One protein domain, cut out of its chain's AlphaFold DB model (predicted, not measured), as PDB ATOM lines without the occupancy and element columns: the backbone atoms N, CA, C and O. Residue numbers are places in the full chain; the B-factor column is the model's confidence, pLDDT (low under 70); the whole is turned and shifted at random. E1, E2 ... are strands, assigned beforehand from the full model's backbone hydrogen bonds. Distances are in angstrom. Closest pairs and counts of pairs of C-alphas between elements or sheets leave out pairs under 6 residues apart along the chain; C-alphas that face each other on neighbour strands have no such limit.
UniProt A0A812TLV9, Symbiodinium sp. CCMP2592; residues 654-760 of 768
ATOM      1  N   VAL A 654     199.566 221.870  98.826       85.38
ATOM      2  CA  VAL A 654     199.790 220.526  98.308       85.38
ATOM      3  C   VAL A 654     198.445 219.883  98.055       85.38
ATOM      4  O   VAL A 654     197.567 219.903  98.911       85.38
ATOM      5  N   VAL A 655     198.301 219.269  96.890       88.88
ATOM      6  CA  VAL A 655     197.131 218.476  96.545       88.88
ATOM      7  C   VAL A 655     197.560 217.024  96.398       88.88
ATOM      8  O   VAL A 655     198.439 216.709  95.601       88.88
ATOM      9  N   CYS A 656     196.920 216.138  97.150       87.50
ATOM     10  CA  CYS A 656     197.172 214.703  97.139       87.50
ATOM     11  C   CYS A 656     195.857 213.945  96.924       87.50
ATOM     12  O   CYS A 656     194.777 214.477  97.174       87.50
ATOM     13  N   THR A 657     195.927 212.683  96.507       85.94
ATOM     14  CA  THR A 657     194.753 211.794  96.460       85.94
ATOM     15  C   THR A 657     194.825 210.827  97.636       85.94
ATOM     16  O   THR A 657     195.871 210.225  97.874       85.94
ATOM     17  N   ALA A 658     193.728 210.684  98.379       79.44
ATOM     18  CA  ALA A 658     193.635 209.761  99.503       79.44
ATOM     19  C   ALA A 658     193.971 208.329  99.050       79.44
ATOM     20  O   ALA A 658     193.546 207.882  97.983       79.44
ATOM     21  N   GLY A 659     194.767 207.617  99.847       76.19
ATOM     22  CA  GLY A 659     195.252 206.270  99.532       76.19
ATOM     23  C   GLY A 659     196.372 206.187  98.484       76.19
ATOM     24  O   GLY A 659     196.807 205.079  98.176       76.19
ATOM     25  N   GLN A 660     196.871 207.305  97.944       80.31
ATOM     26  CA  GLN A 660     198.046 207.327  97.062       80.31
ATOM     27  C   GLN A 660     199.270 207.910  97.766       80.31
ATOM     28  O   GLN A 660     199.150 208.718  98.686       80.31
ATOM     29  N   ALA A 661     200.458 207.500  97.312       80.31
ATOM     30  CA  ALA A 661     201.688 208.100  97.794       80.31
ATOM     31  C   ALA A 661     201.774 209.559  97.324       80.31
ATOM     32  O   ALA A 661     201.533 209.838  96.149       80.31
ATOM     33  N   CYS A 662     202.118 210.476  98.224       80.75
ATOM     34  CA  CYS A 662     202.212 211.897  97.912       80.75
ATOM     35  C   CYS A 662     203.478 212.506  98.505       80.75
ATOM     36  O   CYS A 662     203.740 212.348  99.697       80.75
ATOM     37  N   THR A 663     204.262 213.204  97.687       82.38
ATOM     38  CA  THR A 663     205.502 213.843  98.133       82.38
ATOM     39  C   THR A 663     205.260 215.317  98.425       82.38
ATOM     40  O   THR A 663     204.818 216.068  97.560       82.38
ATOM     41  N   ILE A 664     205.561 215.720  99.657       82.38
ATOM     42  CA  ILE A 664     205.517 217.100 100.130       82.38
ATOM     43  C   ILE A 664     206.951 217.599 100.213       82.38
ATOM     44  O   ILE A 664     207.763 217.020 100.933       82.38
ATOM     45  N   GLN A 665     207.231 218.684  99.498       83.38
ATOM     46  CA  GLN A 665     208.510 219.376  99.551       83.38
ATOM     47  C   GLN A 665     208.343 220.685 100.324       83.38
ATOM     48  O   GLN A 665     207.655 221.603  99.877       83.38
ATOM     49  N   LEU A 666     208.971 220.766 101.495       80.00
ATOM     50  CA  LEU A 666     209.084 221.988 102.286       80.00
ATOM     51  C   LEU A 666     210.484 222.564 102.100       80.00
ATOM     52  O   LEU A 666     211.485 221.918 102.402       80.00
ATOM     53  N   VAL A 667     210.553 223.798 101.617       77.12
ATOM     54  CA  VAL A 667     211.807 224.540 101.463       77.12
ATOM     55  C   VAL A 667     211.913 225.513 102.630       77.12
ATOM     56  O   VAL A 667     210.947 226.214 102.911       77.12
ATOM     57  N   GLY A 668     213.040 225.566 103.340       78.38
ATOM     58  CA  GLY A 668     213.216 226.499 104.457       78.38
ATOM     59  C   GLY A 668     214.442 226.213 105.320       78.38
ATOM     60  O   GLY A 668     215.191 225.268 105.092       78.38
ATOM     61  N   TYR A 669     214.648 227.027 106.351       77.50
ATOM     62  CA  TYR A 669     215.720 226.824 107.331       77.50
ATOM     63  C   TYR A 669     215.251 225.863 108.425       77.50
ATOM     64  O   TYR A 669     215.045 226.263 109.569       77.50
ATOM     65  N   ILE A 670     215.046 224.605 108.040       78.94
ATOM     66  CA  ILE A 670     214.594 223.515 108.911       78.94
ATOM     67  C   ILE A 670     215.832 222.785 109.452       78.94
ATOM     68  O   ILE A 670     216.742 222.445 108.697       78.94
ATOM     69  N   SER A 671     215.890 222.571 110.761       79.69
ATOM     70  CA  SER A 671     217.004 221.935 111.469       79.69
ATOM     71  C   SER A 671     216.697 220.474 111.790       79.69
ATOM     72  O   SER A 671     215.550 220.091 112.023       79.69
ATOM     73  N   VAL A 672     217.737 219.634 111.832       75.88
ATOM     74  CA  VAL A 672     217.602 218.230 112.256       75.88
ATOM     75  C   VAL A 672     217.004 218.192 113.661       75.88
ATOM     76  O   VAL A 672     217.586 218.752 114.588       75.88
ATOM     77  N   GLY A 673     215.867 217.513 113.812       78.19
ATOM     78  CA  GLY A 673     215.107 217.484 115.060       78.19
ATOM     79  C   GLY A 673     213.733 218.135 114.970       78.19
ATOM     80  O   GLY A 673     212.882 217.794 115.787       78.19
ATOM     81  N   ASP A 674     213.496 219.022 114.002       82.88
ATOM     82  CA  ASP A 674     212.214 219.715 113.855       82.88
ATOM     83  C   ASP A 674     211.101 218.769 113.390       82.88
ATOM     84  O   ASP A 674     211.357 217.732 112.765       82.88
ATOM     85  N   TRP A 675     209.853 219.122 113.702       84.62
ATOM     86  CA  TRP A 675     208.696 218.269 113.448       84.62
ATOM     87  C   TRP A 675     207.622 218.982 112.637       84.62
ATOM     88  O   TRP A 675     207.353 220.172 112.814       84.62
ATOM     89  N   ILE A 676     206.964 218.210 111.777       84.75
ATOM     90  CA  ILE A 676     205.818 218.656 110.986       84.75
ATOM     91  C   ILE A 676     204.603 217.823 111.369       84.75
ATOM     92  O   ILE A 676     204.692 216.600 111.452       84.75
ATOM     93  N   GLY A 677     203.483 218.495 111.612       84.81
ATOM     94  CA  GLY A 677     202.204 217.887 111.951       84.81
ATOM     95  C   GLY A 677     201.123 218.333 110.976       84.81
ATOM     96  O   GLY A 677     201.136 219.467 110.504       84.81
ATOM     97  N   PHE A 678     200.173 217.447 110.685       85.06
ATOM     98  CA  PHE A 678     198.989 217.768 109.890       85.06
ATOM     99  C   PHE A 678     197.797 217.950 110.825       85.06
ATOM    100  O   PHE A 678     197.516 217.077 111.643       85.06
ATOM    101  N   MET A 679     197.121 219.091 110.729       82.62
ATOM    102  CA  MET A 679     196.031 219.464 111.632       82.62
ATOM    103  C   MET A 679     194.772 219.792 110.840       82.62
ATOM    104  O   MET A 679     194.844 220.421 109.793       82.62
ATOM    105  N   SER A 680     193.607 219.369 111.323       80.31
ATOM    106  CA  SER A 680     192.317 219.713 110.708       80.31
ATOM    107  C   SER A 680     191.925 221.180 110.934       80.31
ATOM    108  O   SER A 680     191.158 221.737 110.156       80.31
ATOM    109  N   ASN A 681     192.489 221.811 111.969       81.94
ATOM    110  CA  ASN A 681     192.284 223.209 112.344       81.94
ATOM    111  C   ASN A 681     193.587 224.018 112.214       81.94
ATOM    112  O   ASN A 681     194.640 223.478 111.869       81.94
ATOM    113  N   ASP A 682     193.515 225.316 112.511       83.69
ATOM    114  CA  ASP A 682     194.675 226.204 112.527       83.69
ATOM    115  C   ASP A 682     195.823 225.670 113.411       83.69
ATOM    116  O   ASP A 682     195.629 224.957 114.392       83.69
ATOM    117  N   CYS A 683     197.056 226.032 113.071       86.12
ATOM    118  CA  CYS A 683     198.239 225.614 113.816       86.12
ATOM    119  C   CYS A 683     198.247 226.229 115.230       86.12
ATOM    120  O   CYS A 683     197.914 227.401 115.402       86.12
ATOM    121  N   GLY A 684     198.628 225.451 116.247       80.56
ATOM    122  CA  GLY A 684     198.773 225.917 117.630       80.56
ATOM    123  C   GLY A 684     197.478 225.966 118.451       80.56
ATOM    124  O   GLY A 684     197.526 226.365 119.617       80.56
ATOM    125  N   VAL A 685     196.332 225.547 117.902       79.75
ATOM    126  CA  VAL A 685     195.137 225.295 118.723       79.75
ATOM    127  C   VAL A 685     195.164 223.870 119.275       79.75
ATOM    128  O   VAL A 685     195.527 222.928 118.573       79.75
ATOM    129  N   ASP A 686     194.789 223.702 120.549       63.94
ATOM    130  CA  ASP A 686     194.596 222.377 121.144       63.94
ATOM    131  C   ASP A 686     193.514 221.644 120.338       63.94
ATOM    132  O   ASP A 686     192.318 221.905 120.493       63.94
ATOM    133  N   ALA A 687     193.942 220.727 119.469       53.03
ATOM    134  CA  ALA A 687     193.084 219.763 118.801       53.03
ATOM    135  C   ALA A 687     192.533 218.794 119.855       53.03
ATOM    136  O   ALA A 687     193.059 217.716 120.117       53.03
ATOM    137  N   ARG A 688     191.495 219.236 120.552       50.00
ATOM    138  CA  ARG A 688     190.454 218.347 121.043       50.00
ATOM    139  C   ARG A 688     189.188 218.789 120.350       50.00
ATOM    140  O   ARG A 688     188.383 219.498 120.947       50.00
ATOM    141  N   ASP A 689     189.047 218.402 119.090       45.12
ATOM    142  CA  ASP A 689     187.717 218.311 118.513       45.12
ATOM    143  C   ASP A 689     187.134 216.959 118.963       45.12
ATOM    144  O   ASP A 689     187.568 215.906 118.500       45.12
ATOM    145  N   PRO A 690     186.178 216.929 119.909       44.22
ATOM    146  CA  PRO A 690     185.592 215.678 120.380       44.22
ATOM    147  C   PRO A 690     184.781 214.935 119.302       44.22
ATOM    148  O   PRO A 690     184.320 213.827 119.574       44.22
ATOM    149  N   SER A 691     184.585 215.510 118.107       42.41
ATOM    150  CA  SER A 691     183.858 214.871 117.003       42.41
ATOM    151  C   SER A 691     184.707 213.915 116.155       42.41
ATOM    152  O   SER A 691     184.148 213.124 115.394       42.41
ATOM    153  N   VAL A 692     186.034 213.896 116.337       47.81
ATOM    154  CA  VAL A 692     186.942 212.952 115.673       47.81
ATOM    155  C   VAL A 692     187.616 212.086 116.738       47.81
ATOM    156  O   VAL A 692     188.643 212.419 117.323       47.81
ATOM    157  N   ALA A 693     187.004 210.941 117.046       37.38
ATOM    158  CA  ALA A 693     187.592 209.958 117.949       37.38
ATOM    159  C   ALA A 693     188.851 209.346 117.302       37.38
ATOM    160  O   ALA A 693     188.763 208.383 116.542       37.38
ATOM    161  N   GLY A 694     190.006 209.941 117.602       50.72
ATOM    162  CA  GLY A 694     191.315 209.554 117.076       50.72
ATOM    163  C   GLY A 694     191.942 210.652 116.220       50.72
ATOM    164  O   GLY A 694     192.189 210.428 115.041       50.72
ATOM    165  N   ASP A 695     192.193 211.829 116.800       47.88
ATOM    166  CA  ASP A 695     192.970 212.878 116.138       47.88
ATOM    167  C   ASP A 695     194.404 212.384 115.931       47.88
ATOM    168  O   ASP A 695     195.216 212.288 116.858       47.88
ATOM    169  N   ALA A 696     194.683 211.997 114.691       49.69
ATOM    170  CA  ALA A 696     195.936 211.410 114.271       49.69
ATOM    171  C   ALA A 696     196.982 212.519 114.105       49.69
ATOM    172  O   ALA A 696     197.294 213.002 113.019       49.69
ATOM    173  N   TYR A 697     197.497 212.970 115.242       51.12
ATOM    174  CA  TYR A 697     198.704 213.764 115.300       51.12
ATOM    175  C   TYR A 697     199.862 212.905 114.781       51.12
ATOM    176  O   TYR A 697     200.262 211.922 115.409       51.12
ATOM    177  N   HIS A 698     200.364 213.255 113.600       60.44
ATOM    178  CA  HIS A 698     201.426 212.522 112.922       60.44
ATOM    179  C   HIS A 698     202.666 213.390 112.823       60.44
ATOM    180  O   HIS A 698     202.831 214.119 111.843       60.44
ATOM    181  N   PRO A 699     203.522 213.349 113.848       60.94
ATOM    182  CA  PRO A 699     204.714 214.154 113.856       60.94
ATOM    183  C   PRO A 699     205.740 213.428 112.969       60.94
ATOM    184  O   PRO A 699     206.164 212.306 113.256       60.94
ATOM    185  N   LEU A 700     206.104 214.037 111.842       65.50
ATOM    186  CA  LEU A 700     207.196 213.545 111.003       65.50
ATOM    187  C   LEU A 700     208.488 214.236 111.433       65.50
ATOM    188  O   LEU A 700     208.590 215.461 111.365       65.50
ATOM    189  N   LEU A 701     209.457 213.443 111.894       70.38
ATOM    190  CA  LEU A 701     210.757 213.939 112.334       70.38
ATOM    191  C   LEU A 701     211.634 214.280 111.130       70.38
ATOM    192  O   LEU A 701     211.902 213.423 110.278       70.38
ATOM    193  N   TYR A 702     212.162 215.501 111.111       69.56
ATOM    194  CA  TYR A 702     213.179 215.880 110.150       69.56
ATOM    195  C   TYR A 702     214.543 215.300 110.528       69.56
ATOM    196  O   TYR A 702     215.123 215.652 111.555       69.56
ATOM    197  N   SER A 703     215.058 214.390 109.696       65.06
ATOM    198  CA  SER A 703     216.311 213.665 109.958       65.06
ATOM    199  C   SER A 703     217.441 213.968 108.967       65.06
ATOM    200  O   SER A 703     218.580 213.576 109.219       65.06
ATOM    201  N   SER A 704     217.174 214.677 107.865       60.38
ATOM    202  CA  SER A 704     218.201 215.071 106.890       60.38
ATOM    203  C   SER A 704     218.760 216.458 107.209       60.38
ATOM    204  O   SER A 704     218.022 217.366 107.540       60.38
ATOM    205  N   GLY A 705     220.073 216.665 107.104       61.72
ATOM    206  CA  GLY A 705     220.709 217.973 107.348       61.72
ATOM    207  C   GLY A 705     220.577 218.983 106.199       61.72
ATOM    208  O   GLY A 705     221.420 219.867 106.077       61.72
ATOM    209  N   THR A 706     219.604 218.816 105.303       67.38
ATOM    210  CA  THR A 706     219.407 219.665 104.116       67.38
ATOM    211  C   THR A 706     218.481 220.851 104.424       67.38
ATOM    212  O   THR A 706     217.733 220.823 105.393       67.38
ATOM    213  N   SER A 707     218.495 221.913 103.618       62.28
ATOM    214  CA  SER A 707     217.535 223.037 103.717       62.28
ATOM    215  C   SER A 707     216.204 222.769 102.988       62.28
ATOM    216  O   SER A 707     215.355 223.647 102.832       62.28
ATOM    217  N   THR A 708     216.021 221.542 102.506       66.56
ATOM    218  CA  THR A 708     214.796 221.050 101.882       66.56
ATOM    219  C   THR A 708     214.397 219.749 102.555       66.56
ATOM    220  O   THR A 708     215.213 218.827 102.654       66.56
ATOM    221  N   TRP A 709     213.148 219.680 103.002       70.00
ATOM    222  CA  TRP A 709     212.539 218.449 103.472       70.00
ATOM    223  C   TRP A 709     211.613 217.893 102.407       70.00
ATOM    224  O   TRP A 709     210.602 218.512 102.080       70.00
ATOM    225  N   ASP A 710     211.951 216.704 101.920       72.94
ATOM    226  CA  ASP A 710     211.082 215.913 101.066       72.94
ATOM    227  C   ASP A 710     210.531 214.753 101.895       72.94
ATOM    228  O   ASP A 710     211.267 213.830 102.255       72.94
ATOM    229  N   ALA A 711     209.234 214.772 102.195       69.88
ATOM    230  CA  ALA A 711     208.557 213.598 102.727       69.88
ATOM    231  C   ALA A 711     207.606 213.029 101.702       69.88
ATOM    232  O   ALA A 711     206.665 213.683 101.261       69.88
ATOM    233  N   THR A 712     207.827 211.765 101.367       74.19
ATOM    234  CA  THR A 712     206.833 210.977 100.652       74.19
ATOM    235  C   THR A 712     205.948 210.314 101.689       74.19
ATOM    236  O   THR A 712     206.413 209.433 102.401       74.19
ATOM    237  N   LEU A 713     204.693 210.750 101.779       72.94
ATOM    238  CA  LEU A 713     203.638 210.044 102.495       72.94
ATOM    239  C   LEU A 713     203.333 208.775 101.690       72.94
ATOM    240  O   LEU A 713     202.807 208.908 100.584       72.94
ATOM    241  N   PRO A 714     203.698 207.563 102.142       67.12
ATOM    242  CA  PRO A 714     203.435 206.345 101.387       67.12
ATOM    243  C   PRO A 714     201.935 206.022 101.386       67.12
ATOM    244  O   PRO A 714     201.204 206.379 102.313       67.12
ATOM    245  N   ALA A 715     201.468 205.305 100.362       61.12
ATOM    246  CA  ALA A 715     200.100 204.798 100.328       61.12
ATOM    247  C   ALA A 715     199.864 203.848 101.520       61.12
ATOM    248  O   ALA A 715     200.421 202.752 101.557       61.12
ATOM    249  N   GLY A 716     199.059 204.282 102.493       60.91
ATOM    250  CA  GLY A 716     198.690 203.495 103.675       60.91
ATOM    251  C   GLY A 716     199.643 203.578 104.873       60.91
ATOM    252  O   GLY A 716     199.385 202.906 105.868       60.91
ATOM    253  N   ASP A 717     200.704 204.392 104.827       51.50
ATOM    254  CA  ASP A 717     201.668 204.497 105.932       51.50
ATOM    255  C   ASP A 717     201.555 205.852 106.644       51.50
ATOM    256  O   ASP A 717     202.347 206.772 106.448       51.50
ATOM    257  N   VAL A 718     200.515 205.967 107.472       48.25
ATOM    258  CA  VAL A 718     200.504 206.878 108.620       48.25
ATOM    259  C   VAL A 718     199.769 206.160 109.756       48.25
ATOM    260  O   VAL A 718     198.571 205.903 109.671       48.25
ATOM    261  N   GLY A 719     200.521 205.721 110.769       46.03
ATOM    262  CA  GLY A 719     200.112 204.676 111.717       46.03
ATOM    263  C   GLY A 719     198.715 204.816 112.343       46.03
ATOM    264  O   GLY A 719     198.294 205.901 112.712       46.03
ATOM    265  N   SER A 720     198.016 203.685 112.488       42.62
ATOM    266  CA  SER A 720     196.804 203.426 113.302       42.62
ATOM    267  C   SER A 720     195.680 204.489 113.373       42.62
ATOM    268  O   SER A 720     194.866 204.432 114.294       42.62
ATOM    269  N   GLY A 721     195.583 205.406 112.405       54.81
ATOM    270  CA  GLY A 721     194.524 206.424 112.311       54.81
ATOM    271  C   GLY A 721     194.593 207.278 111.035       54.81
ATOM    272  O   GLY A 721     194.254 208.456 111.075       54.81
ATOM    273  N   GLY A 722     195.079 206.701 109.931       56.12
ATOM    274  CA  GLY A 722     195.695 207.387 108.790       56.12
ATOM    275  C   GLY A 722     194.996 208.642 108.254       56.12
ATOM    276  O   GLY A 722     193.926 208.583 107.650       56.12
ATOM    277  N   ALA A 723     195.690 209.780 108.355       54.38
ATOM    278  CA  ALA A 723     195.290 211.047 107.735       54.38
ATOM    279  C   ALA A 723     195.156 210.972 106.197       54.38
ATOM    280  O   ALA A 723     194.432 211.767 105.607       54.38
ATOM    281  N   THR A 724     195.802 210.005 105.534       59.66
ATOM    282  CA  THR A 724     195.720 209.807 104.076       59.66
ATOM    283  C   THR A 724     194.530 208.955 103.627       59.66
ATOM    284  O   THR A 724     194.316 208.821 102.423       59.66
ATOM    285  N   GLU A 725     193.738 208.395 104.547       62.38
ATOM    286  CA  GLU A 725     192.544 207.599 104.216       62.38
ATOM    287  C   GLU A 725     191.278 208.458 104.082       62.38
ATOM    288  O   GLU A 725     190.285 208.019 103.500       62.38
ATOM    289  N   ARG A 726     191.307 209.698 104.591       71.19
ATOM    290  CA  ARG A 726     190.169 210.624 104.577       71.19
ATOM    291  C   ARG A 726     190.452 211.806 103.661       71.19
ATOM    292  O   ARG A 726     191.469 212.483 103.797       71.19
ATOM    293  N   GLY A 727     189.527 212.075 102.741       77.75
ATOM    294  CA  GLY A 727     189.553 213.330 101.994       77.75
ATOM    295  C   GLY A 727     189.318 214.522 102.929       77.75
ATOM    296  O   GLY A 727     188.561 214.407 103.893       77.75
ATOM    297  N   GLY A 728     189.954 215.661 102.662       84.94
ATOM    298  CA  GLY A 728     189.820 216.865 103.486       84.94
ATOM    299  C   GLY A 728     190.935 217.886 103.275       84.94
ATOM    300  O   GLY A 728     191.912 217.625 102.573       84.94
ATOM    301  N   THR A 729     190.781 219.056 103.891       85.38
ATOM    302  CA  THR A 729     191.812 220.099 103.934       85.38
ATOM    303  C   THR A 729     192.477 220.078 105.301       85.38
ATOM    304  O   THR A 729     191.798 220.126 106.320       85.38
ATOM    305  N   TRP A 730     193.803 220.024 105.304       86.56
ATOM    306  CA  TRP A 730     194.644 219.948 106.488       86.56
ATOM    307  C   TRP A 730     195.645 221.099 106.474       86.56
ATOM    308  O   TRP A 730     196.176 221.471 105.429       86.56
ATOM    309  N   HIS A 731     195.948 221.654 107.634       87.25
ATOM    310  CA  HIS A 731     197.037 222.594 107.831       87.25
ATOM    311  C   HIS A 731     198.332 221.831 108.086       87.25
ATOM    312  O   HIS A 731     198.392 220.954 108.945       87.25
ATOM    313  N   ILE A 732     199.376 222.173 107.336       88.81
ATOM    314  CA  ILE A 732     200.735 221.697 107.584       88.81
ATOM    315  C   ILE A 732     201.317 222.640 108.632       88.81
ATOM    316  O   ILE A 732     201.504 223.826 108.354       88.81
ATOM    317  N   CYS A 733     201.562 222.140 109.833       88.19
ATOM    318  CA  CYS A 733     202.046 222.912 110.967       88.19
ATOM    319  C   CYS A 733     203.460 222.466 111.344       88.19
ATOM    320  O   CYS A 733     203.815 221.301 111.184       88.19
ATOM    321  N   TYR A 734     204.266 223.393 111.843       88.12
ATOM    322  CA  TYR A 734     205.678 223.207 112.148       88.12
ATOM    323  C   TYR A 734     205.958 223.490 113.622       88.12
ATOM    324  O   TYR A 734     205.413 224.439 114.193       88.12
ATOM    325  N   CYS A 735     206.829 222.671 114.206       86.25
ATOM    326  CA  CYS A 735     207.365 222.828 115.549       86.25
ATOM    327  C   CYS A 735     208.896 222.710 115.517       86.25
ATOM    328  O   CYS A 735     209.449 221.743 114.988       86.25
ATOM    329  N   SER A 736     209.569 223.709 116.091       84.81
ATOM    330  CA  SER A 736     211.026 223.763 116.186       84.81
ATOM    331  C   SER A 736     211.520 222.938 117.371       84.81
ATOM    332  O   SER A 736     211.068 223.106 118.501       84.81
ATOM    333  N   SER A 737     212.513 222.089 117.140       77.75
ATOM    334  CA  SER A 737     213.202 221.346 118.199       77.75
ATOM    335  C   SER A 737     214.108 222.212 119.069       77.75
ATOM    336  O   SER A 737     214.474 221.805 120.177       77.75
ATOM    337  N   ALA A 738     214.449 223.416 118.598       68.25
ATOM    338  CA  ALA A 738     215.333 224.340 119.298       68.25
ATOM    339  C   ALA A 738     214.734 224.870 120.615       68.25
ATOM    340  O   ALA A 738     215.484 225.282 121.501       68.25
ATOM    341  N   ASP A 739     213.410 224.808 120.785       61.50
ATOM    342  CA  ASP A 739     212.731 225.371 121.957       61.50
ATOM    343  C   ASP A 739     212.826 224.477 123.207       61.50
ATOM    344  O   ASP A 739     212.399 224.863 124.298       61.50
ATOM    345  N   GLY A 740     213.400 223.271 123.094       61.22
ATOM    346  CA  GLY A 740     213.609 222.335 124.210       61.22
ATOM    347  C   GLY A 740     212.323 221.761 124.830       61.22
ATOM    348  O   GLY A 740     212.383 220.801 125.600       61.22
ATOM    349  N   ALA A 741     211.159 222.310 124.484       60.28
ATOM    350  CA  ALA A 741     209.855 221.697 124.652       60.28
ATOM    351  C   ALA A 741     209.676 220.707 123.496       60.28
ATOM    352  O   ALA A 741     209.538 221.110 122.348       60.28
ATOM    353  N   GLY A 742     209.781 219.406 123.772       69.88
ATOM    354  CA  GLY A 742     209.586 218.399 122.729       69.88
ATOM    355  C   GLY A 742     208.235 218.601 122.041       69.88
ATOM    356  O   GLY A 742     207.248 218.786 122.737       69.88
ATOM    357  N   CYS A 743     208.213 218.554 120.709       81.38
ATOM    358  CA  CYS A 743     207.020 218.675 119.872       81.38
ATOM    359  C   CYS A 743     206.088 217.478 120.104       81.38
ATOM    360  O   CYS A 743     206.124 216.506 119.348       81.38
ATOM    361  N   ASN A 744     205.324 217.502 121.194       79.69
ATOM    362  CA  ASN A 744     204.579 216.351 121.703       79.69
ATOM    363  C   ASN A 744     203.097 216.645 121.968       79.69
ATOM    364  O   ASN A 744     202.337 215.714 122.242       79.69
ATOM    365  N   ALA A 745     202.677 217.902 121.850       80.00
ATOM    366  CA  ALA A 745     201.290 218.331 121.876       80.00
ATOM    367  C   ALA A 745     200.939 219.134 120.614       80.00
ATOM    368  O   ALA A 745     201.796 219.741 119.971       80.00
ATOM    369  N   ALA A 746     199.649 219.174 120.266       76.56
ATOM    370  CA  ALA A 746     199.160 219.977 119.143       76.56
ATOM    371  C   ALA A 746     199.463 221.478 119.327       76.56
ATOM    372  O   ALA A 746     199.820 222.164 118.372       76.56
ATOM    373  N   GLY A 747     199.412 221.970 120.570       80.50
ATOM    374  CA  GLY A 747     199.749 223.355 120.905       80.50
ATOM    375  C   GLY A 747     201.200 223.761 120.610       80.50
ATOM    376  O   GLY A 747     201.469 224.956 120.531       80.50
ATOM    377  N   ASP A 748     202.119 222.810 120.403       82.44
ATOM    378  CA  ASP A 748     203.531 223.113 120.117       82.44
ATOM    379  C   ASP A 748     203.759 223.525 118.649       82.44
ATOM    380  O   ASP A 748     204.764 224.147 118.309       82.44
ATOM    381  N   TYR A 749     202.814 223.222 117.755       85.56
ATOM    382  CA  TYR A 749     202.952 223.434 116.312       85.56
ATOM    383  C   TYR A 749     202.336 224.768 115.946       85.56
ATOM    384  O   TYR A 749     201.267 224.831 115.347       85.56
ATOM    385  N   THR A 750     202.979 225.847 116.368       83.94
ATOM    386  CA  THR A 750     202.406 227.196 116.277       83.94
ATOM    387  C   THR A 750     202.585 227.849 114.904       83.94
ATOM    388  O   THR A 750     201.884 228.808 114.587       83.94
ATOM    389  N   THR A 751     203.477 227.329 114.055       85.25
ATOM    390  CA  THR A 751     203.790 227.922 112.747       85.25
ATOM    391  C   THR A 751     203.097 227.161 111.618       85.25
ATOM    392  O   THR A 751     203.337 225.973 111.430       85.25
ATOM    393  N   ARG A 752     202.266 227.835 110.812       87.38
ATOM    394  CA  ARG A 752     201.675 227.241 109.600       87.38
ATOM    395  C   ARG A 752     202.687 227.232 108.459       87.38
ATOM    396  O   ARG A 752     203.061 228.285 107.969       87.38
ATOM    397  N   ALA A 753     203.055 226.045 107.993       86.75
ATOM    398  CA  ALA A 753     203.938 225.829 106.853       86.75
ATOM    399  C   ALA A 753     203.198 225.802 105.503       86.75
ATOM    400  O   ALA A 753     203.767 226.179 104.483       86.75
ATOM    401  N   GLY A 754     201.930 225.374 105.485       89.31
ATOM    402  CA  GLY A 754     201.140 225.248 104.258       89.31
ATOM    403  C   GLY A 754     199.752 224.644 104.477       89.31
ATOM    404  O   GLY A 754     199.294 224.496 105.612       89.31
ATOM    405  N   ILE A 755     199.083 224.297 103.380       88.50
ATOM    406  CA  ILE A 755     197.784 223.617 103.339       88.50
ATOM    407  C   ILE A 755     197.921 222.358 102.477       88.50
ATOM    408  O   ILE A 755     198.474 222.405 101.383       88.50
ATOM    409  N   LEU A 756     197.402 221.236 102.963       87.56
ATOM    410  CA  LEU A 756     197.308 219.962 102.263       87.56
ATOM    411  C   LEU A 756     195.835 219.657 101.967       87.56
ATOM    412  O   LEU A 756     195.039 219.483 102.884       87.56
ATOM    413  N   THR A 757     195.466 219.541 100.697       89.62
ATOM    414  CA  THR A 757     194.144 219.082 100.263       89.62
ATOM    415  C   THR A 757     194.241 217.642  99.775       89.62
ATOM    416  O   THR A 757     194.919 217.350  98.794       89.62
ATOM    417  N   LEU A 758     193.548 216.734 100.455       84.69
ATOM    418  CA  LEU A 758     193.441 215.324 100.094       84.69
ATOM    419  C   LEU A 758     192.108 215.065  99.384       84.69
ATOM    420  O   LEU A 758     191.041 215.215  99.979       84.69
ATOM    421  N   TYR A 759     192.154 214.645  98.122       85.81
ATOM    422  CA  TYR A 759     190.981 214.207  97.372       85.81
ATOM    423  C   TYR A 759     190.668 212.744  97.675       85.81
ATOM    424  O   TYR A 759     191.420 211.845  97.313       85.81
ATOM    425  N   GLY A 760     189.540 212.500  98.332       81.50
ATOM    426  CA  GLY A 760     189.064 211.173  98.708       81.50
ATOM    427  C   GLY A 760     187.637 211.240  99.249       81.50
ATOM    428  O   GLY A 760     187.101 212.341  99.401       81.50
TER     429      GLY A 760
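What this domain is: This is residues 654 to 760 of the 768 residues of a protein of Symbiodinium sp. CCMP2592 (UniProt A0A812TLV9). With little regular structure, this domain is a small sandwich: a strongly twisted sheet of four strands, E1 E6 E5 E3, mixed, faces the antiparallel pair E2 and E4, with long loops around them. Of 107 printed residues, 40 are in six named strands, E1 to E6 along the chain; the class is all strand. It is compact, radius of gyration of the C-alphas 13.2 A, spanning 34 by 28 by 21 A.

How they stand to each other: E6, residues 751 to 759, and E5, residues 728 to 735, form an antiparallel hairpin; N 756 and O 730 are 2.8 A apart. Edge strand E1, residues 654 to 657, is parallel to E6; N 656 and O 757, 2.9 A. Edge strand E3, residues 675 to 679, is antiparallel to E5; N 677 and O 733, 2.9 A. E2, residues 662 to 669, is antiparallel to E4, residues 708 to 713; N 664 and O 711, 2.8 A.

Where its parts are: E6 is 24.3 A long, E2 22.2 A, E5 22.1 A. C-alpha 654 is at (199.790, 220.526, 98.308), C-alpha 759 at (190.981, 214.207, 97.372).

The domain as a whole: The printed part has no cut. Links E3 to E4, E4 to E5 and E5 to E6 are long. Forty residues have pLDDT under 70, among them 686 to 700.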